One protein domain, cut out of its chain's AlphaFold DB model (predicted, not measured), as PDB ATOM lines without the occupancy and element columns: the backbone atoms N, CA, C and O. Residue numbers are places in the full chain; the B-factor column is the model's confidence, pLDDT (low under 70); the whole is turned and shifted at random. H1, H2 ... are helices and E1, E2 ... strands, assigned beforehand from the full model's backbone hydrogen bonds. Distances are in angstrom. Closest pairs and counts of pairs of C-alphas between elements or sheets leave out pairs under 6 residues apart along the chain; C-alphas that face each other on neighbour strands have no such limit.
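AT A GLANCE: This is residues 88 to 150 of the 163 residues of an uncharacterized protein of Anaeromyces robustus (UniProt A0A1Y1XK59). A small twisted sheet of three strands, E1, E2 and E3, makes one end of a long, open chain of parts, and the three short helices trail away from it one after another, H3 first, then H2, then H1. Residues 88 to 100, of which 88 to 94 belong to H1, stick out at the far end with nothing packed on them. The printed part has 63 residues, with three named helices followed along the chain by three named strands; the sheet has the order E1, E2, E3 and is antiparallel throughout, and the class is mixed, helices and strands. The whole is extended, with a radius of gyration of the C-alphas of 19.4 A, and is a rod spanning 62 by 23 by 20 A.

HOW THE PARTS SIT: E1, residues 121 to 126, E2, residues 133 to 141, and E3, residues 144 to 149, form a meander, each strand the antiparallel neighbour of the one before. The sheet is strongly twisted, but only just, with C-alphas up to 4.2 A off its best plane. E1 and E2 are a hairpin at 140 degrees between their directions, with N 123 and O 136 within hydrogen-bond range at 2.9 A. E2 and E3 are a hairpin at 151 degrees, with N 139 and O 146 within hydrogen-bond range at 3.0 A. H3, residues 108 to 117, is not on the sheet. H2, residues 100 to 106, only just touches H3, with 3 pairs of C-alphas within 8 A, and only at the corner by their link; the closest C-alphas, those of Leu 104 and Arg 111, are 5.3 A apart. H2 and H3 run opposite ways at a steep tilt of 54 degrees. H1, residues 88 to 94, is apart from H2 and from H3, and neither H1 nor H2 is on the sheet. In H1, H2 and H3 every O i to N i+4 pair is within hydrogen-bond range.

IN THESE COORDINATES: E2, the longest strand, measures 24.4 A from C-alpha 133 at (44.944, 7.470, -36.335) to C-alpha 141. E1 measures 15.9 A and E3 16.1 A, ending with C-alpha 149 at (38.542, 17.132, -36.445). H3, the longest helix, measures 14.1 A, H2 9.8 A and H1 10.0 A; H1 begins with C-alpha 88 at (-2.691, 36.483, -27.970).

THE WHOLE: The two C-alphas farthest apart, those of Glu 90 and Ser 131, are 62.7 A apart. The printed part has no cut and no long link; E1 to E2 is a short link, and the others are tight. The mean pLDDT of the printed part is 75.0, and residues 95 to 96, 117 to 133 and 135 are under 70.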
ATOM      1  N   LEU A  88      -4.044  36.898 -27.581       83.88
ATOM      2  CA  LEU A  88      -2.691  36.483 -27.970       83.88
ATOM      3  C   LEU A  88      -1.770  36.275 -26.767       83.88
ATOM      4  O   LEU A  88      -0.928  35.376 -26.785       83.88
ATOM      5  N   ASN A  89      -1.913  37.103 -25.733       81.12
ATOM      6  CA  ASN A  89      -1.128  36.956 -24.511       81.12
ATOM      7  C   ASN A  89      -1.573  35.721 -23.729       81.12
ATOM      8  O   ASN A  89      -0.728  34.973 -23.237       81.12
ATOM      9  N   GLU A  90      -2.874  35.455 -23.691       79.94
ATOM     10  CA  GLU A  90      -3.403  34.323 -22.946       79.94
ATOM     11  C   GLU A  90      -3.091  32.987 -23.613       79.94
ATOM     12  O   GLU A  90      -2.655  32.051 -22.943       79.94
ATOM     13  N   THR A  91      -3.155  32.911 -24.943       78.75
ATOM     14  CA  THR A  91      -2.747  31.708 -25.681       78.75
ATOM     15  C   THR A  91      -1.270  31.372 -25.445       78.75
ATOM     16  O   THR A  91      -0.916  30.201 -25.313       78.75
ATOM     17  N   LYS A  92      -0.395  32.382 -25.321       77.06
ATOM     18  CA  LYS A  92       1.025  32.173 -24.974       77.06
ATOM     19  C   LYS A  92       1.217  31.646 -23.549       77.06
ATOM     20  O   LYS A  92       2.173  30.914 -23.310       77.06
ATOM     21  N   ASN A  93       0.331  32.008 -22.623       75.06
ATOM     22  CA  ASN A  93       0.355  31.535 -21.237       75.06
ATOM     23  C   ASN A  93      -0.275  30.141 -21.073       75.06
ATOM     24  O   ASN A  93       0.101  29.405 -20.163       75.06
ATOM     25  N   LEU A  94      -1.205  29.771 -21.958       74.38
ATOM     26  CA  LEU A  94      -1.867  28.463 -21.999       74.38
ATOM     27  C   LEU A  94      -0.950  27.341 -22.495       74.38
ATOM     28  O   LEU A  94      -1.102  26.192 -22.076       74.38
ATOM     29  N   CYS A  95       0.002  27.652 -23.375       69.88
ATOM     30  CA  CYS A  95       0.966  26.666 -23.841       69.88
ATOM     31  C   CYS A  95       1.961  26.329 -22.720       69.88
ATOM     32  O   CYS A  95       2.651  27.227 -22.223       69.88
ATOM     33  N   PRO A  96       2.095  25.049 -22.328       69.88
ATOM     34  CA  PRO A  96       3.088  24.670 -21.343       69.88
ATOM     35  C   PRO A  96       4.473  25.021 -21.886       69.88
ATOM     36  O   PRO A  96       4.850  24.621 -22.989       69.88
ATOM     37  N   LYS A  97       5.233  25.786 -21.099       79.38
ATOM     38  CA  LYS A  97       6.626  26.128 -21.399       79.38
ATOM     39  C   LYS A  97       7.491  24.886 -21.185       79.38
ATOM     40  O   LYS A  97       8.134  24.744 -20.150       79.38
ATOM     41  N   ILE A  98       7.440  23.955 -22.135       81.88
ATOM     42  CA  ILE A  98       8.257  22.743 -22.118       81.88
ATOM     43  C   ILE A  98       9.635  23.046 -22.692       81.88
ATOM     44  O   ILE A  98       9.767  23.726 -23.711       81.88
ATOM     45  N   ASN A  99      10.676  22.545 -22.037       84.62
ATOM     46  CA  ASN A  99      12.017  22.582 -22.607       84.62
ATOM     47  C   ASN A  99      12.197  21.441 -23.630       84.62
ATOM     48  O   ASN A  99      11.409  20.492 -23.680       84.62
ATOM     49  N   LEU A 100      13.252  21.520 -24.448       81.75
ATOM     50  CA  LEU A 100      13.529  20.498 -25.461       81.75
ATOM     51  C   LEU A 100      13.685  19.105 -24.832       81.75
ATOM     52  O   LEU A 100      13.139  18.141 -25.352       81.75
ATOM     53  N   ALA A 101      14.354  18.992 -23.682       83.81
ATOM     54  CA  ALA A 101      14.531  17.712 -22.995       83.81
ATOM     55  C   ALA A 101      13.187  17.050 -22.632       83.81
ATOM     56  O   ALA A 101      13.012  15.853 -22.843       83.81
ATOM     57  N   GLN A 102      12.214  17.827 -22.151       87.31
ATOM     58  CA  GLN A 102      10.859  17.371 -21.838       87.31
ATOM     59  C   GLN A 102      10.081  16.993 -23.100       87.31
ATOM     60  O   GLN A 102       9.385  15.979 -23.100       87.31
ATOM     61  N   LEU A 103      10.224  17.758 -24.185       86.38
ATOM     62  CA  LEU A 103       9.616  17.424 -25.476       86.38
ATOM     63  C   LEU A 103      10.146  16.084 -26.010       86.38
ATOM     64  O   LEU A 103       9.364  15.218 -26.402       86.38
ATOM     65  N   LEU A 104      11.465  15.882 -25.967       86.69
ATOM     66  CA  LEU A 104      12.107  14.633 -26.386       86.69
ATOM     67  C   LEU A 104      11.778  13.469 -25.448       86.69
ATOM     68  O   LEU A 104      11.692  12.325 -25.897       86.69
ATOM     69  N   ALA A 105      11.576  13.739 -24.155       84.88
ATOM     70  CA  ALA A 105      11.093  12.761 -23.187       84.88
ATOM     71  C   ALA A 105       9.674  12.283 -23.534       84.88
ATOM     72  O   ALA A 105       9.423  11.079 -23.546       84.88
ATOM     73  N   ALA A 106       8.784  13.222 -23.864       87.19
ATOM     74  CA  ALA A 106       7.379  12.964 -24.163       87.19
ATOM     75  C   ALA A 106       7.135  12.374 -25.563       87.19
ATOM     76  O   ALA A 106       6.142  11.674 -25.753       87.19
ATOM     77  N   SER A 107       8.019  12.632 -26.534       88.88
ATOM     78  CA  SER A 107       7.880  12.152 -27.915       88.88
ATOM     79  C   SER A 107       9.059  11.266 -28.347       88.88
ATOM     80  O   SER A 107      10.066  11.761 -28.866       88.88
ATOM     81  N   PRO A 108       8.946   9.931 -28.188       87.12
ATOM     82  CA  PRO A 108       9.964   8.987 -28.652       87.12
ATOM     83  C   PRO A 108      10.205   9.028 -30.167       87.12
ATOM     84  O   PRO A 108      11.309   8.732 -30.609       87.12
ATOM     85  N   ALA A 109       9.191   9.391 -30.961       85.81
ATOM     86  CA  ALA A 109       9.314   9.505 -32.414       85.81
ATOM     87  C   ALA A 109      10.280  10.633 -32.805       85.81
ATOM     88  O   ALA A 109      11.242  10.378 -33.522       85.81
ATOM     89  N   LEU A 110      10.092  11.833 -32.238       82.94
ATOM     90  CA  LEU A 110      10.993  12.970 -32.457       82.94
ATOM     91  C   LEU A 110      12.414  12.671 -31.975       82.94
ATOM     92  O   LEU A 110      13.386  13.049 -32.622       82.94
ATOM     93  N   ARG A 111      12.547  11.957 -30.851       83.75
ATOM     94  CA  ARG A 111      13.855  11.519 -30.357       83.75
ATOM     95  C   ARG A 111      14.561  10.609 -31.362       83.75
ATOM     96  O   ARG A 111      15.709  10.873 -31.697       83.75
ATOM     97  N   LYS A 112      13.872   9.581 -31.869       83.12
ATOM     98  CA  LYS A 112      14.431   8.661 -32.871       83.12
ATOM     99  C   LYS A 112      14.776   9.375 -34.171       83.12
ATOM    100  O   LYS A 112      15.814   9.091 -34.753       83.12
ATOM    101  N   GLU A 113      13.935  10.301 -34.615       80.69
ATOM    102  CA  GLU A 113      14.185  11.102 -35.814       80.69
ATOM    103  C   GLU A 113      15.447  11.962 -35.663       80.69
ATOM    104  O   GLU A 113      16.301  11.984 -36.552       80.69
ATOM    105  N   LEU A 114      15.629  12.604 -34.505       78.25
ATOM    106  CA  LEU A 114      16.845  13.357 -34.194       78.25
ATOM    107  C   LEU A 114      18.074  12.449 -34.082       78.25
ATOM    108  O   LEU A 114      19.107  12.756 -34.662       78.25
ATOM    109  N   GLU A 115      17.975  11.306 -33.407       78.19
ATOM    110  CA  GLU A 115      19.076  10.334 -33.314       78.19
ATOM    111  C   GLU A 115      19.486   9.786 -34.692       78.19
ATOM    112  O   GLU A 115      20.672   9.617 -34.976       78.19
ATOM    113  N   GLN A 116      18.514   9.524 -35.571       75.31
ATOM    114  CA  GLN A 116      18.760   9.012 -36.920       75.31
ATOM    115  C   GLN A 116      19.322  10.079 -37.862       75.31
ATOM    116  O   GLN A 116      20.226   9.782 -38.648       75.31
ATOM    117  N   SER A 117      18.818  11.311 -37.787       65.88
ATOM    118  CA  SER A 117      19.322  12.436 -38.587       65.88
ATOM    119  C   SER A 117      20.707  12.899 -38.129       65.88
ATOM    120  O   SER A 117      21.517  13.317 -38.957       65.88
ATOM    121  N   LEU A 118      21.029  12.741 -36.844       62.81
ATOM    122  CA  LEU A 118      22.327  13.073 -36.256       62.81
ATOM    123  C   LEU A 118      23.289  11.882 -36.200       62.81
ATOM    124  O   LEU A 118      24.188  11.873 -35.359       62.81
ATOM    125  N   LYS A 119      23.137  10.875 -37.072       61.78
ATOM    126  CA  LYS A 119      24.011   9.692 -37.079       61.78
ATOM    127  C   LYS A 119      25.461  10.084 -37.388       61.78
ATOM    128  O   LYS A 119      25.890  10.080 -38.542       61.78
ATOM    129  N   LEU A 120      26.214  10.410 -36.336       58.31
ATOM    130  CA  LEU A 120      27.646  10.658 -36.374       58.31
ATOM    131  C   LEU A 120      28.327   9.401 -36.918       58.31
ATOM    132  O   LEU A 120      28.241   8.329 -36.314       58.31
ATOM    133  N   ARG A 121      29.021   9.521 -38.049       60.41
ATOM    134  CA  ARG A 121      29.977   8.498 -38.470       60.41
ATOM    135  C   ARG A 121      31.344   8.932 -37.981       60.41
ATOM    136  O   ARG A 121      31.881   9.927 -38.449       60.41
ATOM    137  N   VAL A 122      31.886   8.211 -37.007       58.47
ATOM    138  CA  VAL A 122      33.276   8.398 -36.591       58.47
ATOM    139  C   VAL A 122      34.136   7.576 -37.541       58.47
ATOM    140  O   VAL A 122      34.091   6.347 -37.513       58.47
ATOM    141  N   GLU A 123      34.894   8.248 -38.398       64.94
ATOM    142  CA  GLU A 123      35.878   7.627 -39.282       64.94
ATOM    143  C   GLU A 123      37.283   7.985 -38.786       64.94
ATOM    144  O   GLU A 123      37.535   9.093 -38.321       64.94
ATOM    145  N   LYS A 124      38.221   7.038 -38.837       61.09
ATOM    146  CA  LYS A 124      39.620   7.298 -38.472       61.09
ATOM    147  C   LYS A 124      40.381   7.673 -39.735       61.09
ATOM    148  O   LYS A 124      40.340   6.916 -40.701       61.09
ATOM    149  N   ILE A 125      41.084   8.802 -39.722       63.62
ATOM    150  CA  ILE A 125      42.007   9.158 -40.807       63.62
ATOM    151  C   ILE A 125      43.433   9.018 -40.284       63.62
ATOM    152  O   ILE A 125      43.761   9.460 -39.181       63.62
ATOM    153  N   THR A 126      44.283   8.370 -41.074       56.88
ATOM    154  CA  THR A 126      45.717   8.271 -40.820       56.88
ATOM    155  C   THR A 126      46.382   9.610 -41.112       56.88
ATOM    156  O   THR A 126      46.354  10.098 -42.242       56.88
ATOM    157  N   CYS A 127      46.990  10.216 -40.094       55.66
ATOM    158  CA  CYS A 127      47.815  11.404 -40.274       55.66
ATOM    159  C   CYS A 127      49.186  10.994 -40.830       55.66
ATOM    160  O   CYS A 127      49.918  10.243 -40.183       55.66
ATOM    161  N   SER A 128      49.551  11.492 -42.015       57.62
ATOM    162  CA  SER A 128      50.835  11.187 -42.668       57.62
ATOM    163  C   SER A 128      52.051  11.706 -41.895       57.62
ATOM    164  O   SER A 128      53.142  11.170 -42.056       57.62
ATOM    165  N   VAL A 129      51.866  12.719 -41.044       64.12
ATOM    166  CA  VAL A 129      52.949  13.386 -40.303       64.12
ATOM    167  C   VAL A 129      53.329  12.637 -39.021       64.12
ATOM    168  O   VAL A 129      54.472  12.716 -38.591       64.12
ATOM    169  N   ALA A 130      52.395  11.901 -38.414       60.56
ATOM    170  CA  ALA A 130      52.602  11.288 -37.096       60.56
ATOM    171  C   ALA A 130      52.251   9.793 -37.029       60.56
ATOM    172  O   ALA A 130      52.324   9.204 -35.954       60.56
ATOM    173  N   SER A 131      51.827   9.176 -38.142       60.28
ATOM    174  CA  SER A 131      51.346   7.781 -38.202       60.28
ATOM    175  C   SER A 131      50.258   7.449 -37.168       60.28
ATOM    176  O   SER A 131      49.966   6.286 -36.897       60.28
ATOM    177  N   THR A 132      49.627   8.470 -36.592       62.84
ATOM    178  CA  THR A 132      48.567   8.355 -35.603       62.84
ATOM    179  C   THR A 132      47.217   8.391 -36.304       62.84
ATOM    180  O   THR A 132      46.966   9.182 -37.218       62.84
ATOM    181  N   SER A 133      46.335   7.483 -35.891       67.88
ATOM    182  CA  SER A 133      44.944   7.470 -36.335       67.88
ATOM    183  C   SER A 133      44.179   8.531 -35.558       67.88
ATOM    184  O   SER A 133      43.917   8.340 -34.369       67.88
ATOM    185  N   ILE A 134      43.817   9.633 -36.213       71.94
ATOM    186  CA  ILE A 134      43.047  10.700 -35.571       71.94
ATOM    187  C   ILE A 134      41.558  10.440 -35.837       71.94
ATOM    188  O   ILE A 134      41.172  10.245 -36.999       71.94
ATOM    189  N   PRO A 135      40.708  10.375 -34.795       68.31
ATOM    190  CA  PRO A 135      39.274  10.236 -34.991       68.31
ATOM    191  C   PRO A 135      38.722  11.514 -35.625       68.31
ATOM    192  O   PRO A 135      38.927  12.619 -35.124       68.31
ATOM    193  N   ILE A 136      38.007  11.355 -36.730       76.50
ATOM    194  CA  ILE A 136      37.322  12.436 -37.427       76.50
ATOM    195  C   ILE A 136      35.844  12.097 -37.476       76.50
ATOM    196  O   ILE A 136      35.424  10.981 -37.781       76.50
ATOM    197  N   ILE A 137      35.031  13.084 -37.148       77.25
ATOM    198  CA  ILE A 137      33.588  12.962 -37.215       77.25
ATOM    199  C   ILE A 137      33.169  13.385 -38.618       77.25
ATOM    200  O   ILE A 137      33.364  14.533 -39.021       77.25
ATOM    201  N   ILE A 138      32.590  12.458 -39.370       78.69
ATOM    202  CA  ILE A 138      31.973  12.741 -40.659       78.69
ATOM    203  C   ILE A 138      30.476  12.899 -40.449       78.69
ATOM    204  O   ILE A 138      29.786  12.013 -39.937       78.69
ATOM    205  N   GLY A 139      29.978  14.059 -40.856       72.62
ATOM    206  CA  GLY A 139      28.576  14.426 -40.750       72.62
ATOM    207  C   GLY A 139      28.070  15.106 -42.012       72.62
ATOM    208  O   GLY A 139      28.794  15.304 -42.991       72.62
ATOM    209  N   LYS A 140      26.795  15.479 -41.986       75.12
ATOM    210  CA  LYS A 140      26.175  16.341 -42.990       75.12
ATOM    211  C   LYS A 140      25.430  17.456 -42.268       75.12
ATOM    212  O   LYS A 140      24.735  17.189 -41.296       75.12
ATOM    213  N   SER A 141      25.560  18.681 -42.760       75.00
ATOM    214  CA  SER A 141      24.748  19.823 -42.329       75.00
ATOM    215  C   SER A 141      24.203  20.510 -43.571       75.00
ATOM    216  O   SER A 141      24.968  20.758 -44.502       75.00
ATOM    217  N   TYR A 142      22.892  20.749 -43.633       79.69
ATOM    218  CA  TYR A 142      22.222  21.361 -44.793       79.69
ATOM    219  C   TYR A 142      22.656  20.750 -46.144       79.69
ATOM    220  O   TYR A 142      23.068  21.453 -47.062       79.69
ATOM    221  N   ASN A 143      22.647  19.415 -46.248       77.50
ATOM    222  CA  ASN A 143      23.119  18.641 -47.410       77.50
ATOM    223  C   ASN A 143      24.598  18.811 -47.805       77.50
ATOM    224  O   ASN A 143      25.038  18.206 -48.783       77.50
ATOM    225  N   THR A 144      25.397  19.538 -47.028       78.44
ATOM    226  CA  THR A 144      26.838  19.668 -47.247       78.44
ATOM    227  C   THR A 144      27.591  18.654 -46.383       78.44
ATOM    228  O   THR A 144      27.370  18.610 -45.168       78.44
ATOM    229  N   PRO A 145      28.468  17.812 -46.964       79.81
ATOM    230  CA  PRO A 145      29.301  16.904 -46.187       79.81
ATOM    231  C   PRO A 145      30.326  17.696 -45.372       79.81
ATOM    232  O   PRO A 145      31.035  18.549 -45.907       79.81
ATOM    233  N   LEU A 146      30.410  17.389 -44.083       80.56
ATOM    234  CA  LEU A 146      31.336  17.995 -43.135       80.56
ATOM    235  C   LEU A 146      32.286  16.931 -42.592       80.56
ATOM    236  O   LEU A 146      31.873  15.810 -42.289       80.56
ATOM    237  N   LYS A 147      33.553  17.310 -42.437       82.69
ATOM    238  CA  LYS A 147      34.560  16.540 -41.707       82.69
ATOM    239  C   LYS A 147      35.018  17.398 -40.537       82.69
ATOM    240  O   LYS A 147      35.506  18.503 -40.755       82.69
ATOM    241  N   VAL A 148      34.820  16.907 -39.323       83.81
ATOM    242  CA  VAL A 148      35.150  17.614 -38.086       83.81
ATOM    243  C   VAL A 148      36.294  16.880 -37.406       83.81
ATOM    244  O   VAL A 148      36.170  15.708 -37.048       83.81
ATOM    245  N   LEU A 149      37.413  17.579 -37.246       84.25
ATOM    246  CA  LEU A 149      38.542  17.132 -36.445       84.25
ATOM    247  C   LEU A 149      38.273  17.497 -34.984       84.25
ATOM    248  O   LEU A 149      37.977  18.654 -34.696       84.25
ATOM    249  N   PHE A 150      38.361  16.526 -34.077       79.62
ATOM    250  CA  PHE A 150      38.261  16.802 -32.647       79.62
ATOM    251  C   PHE A 150      39.662  17.060 -32.085       79.62
ATOM    252  O   PHE A 150      40.482  16.144 -32.047       79.62
TER     253      PHE A 150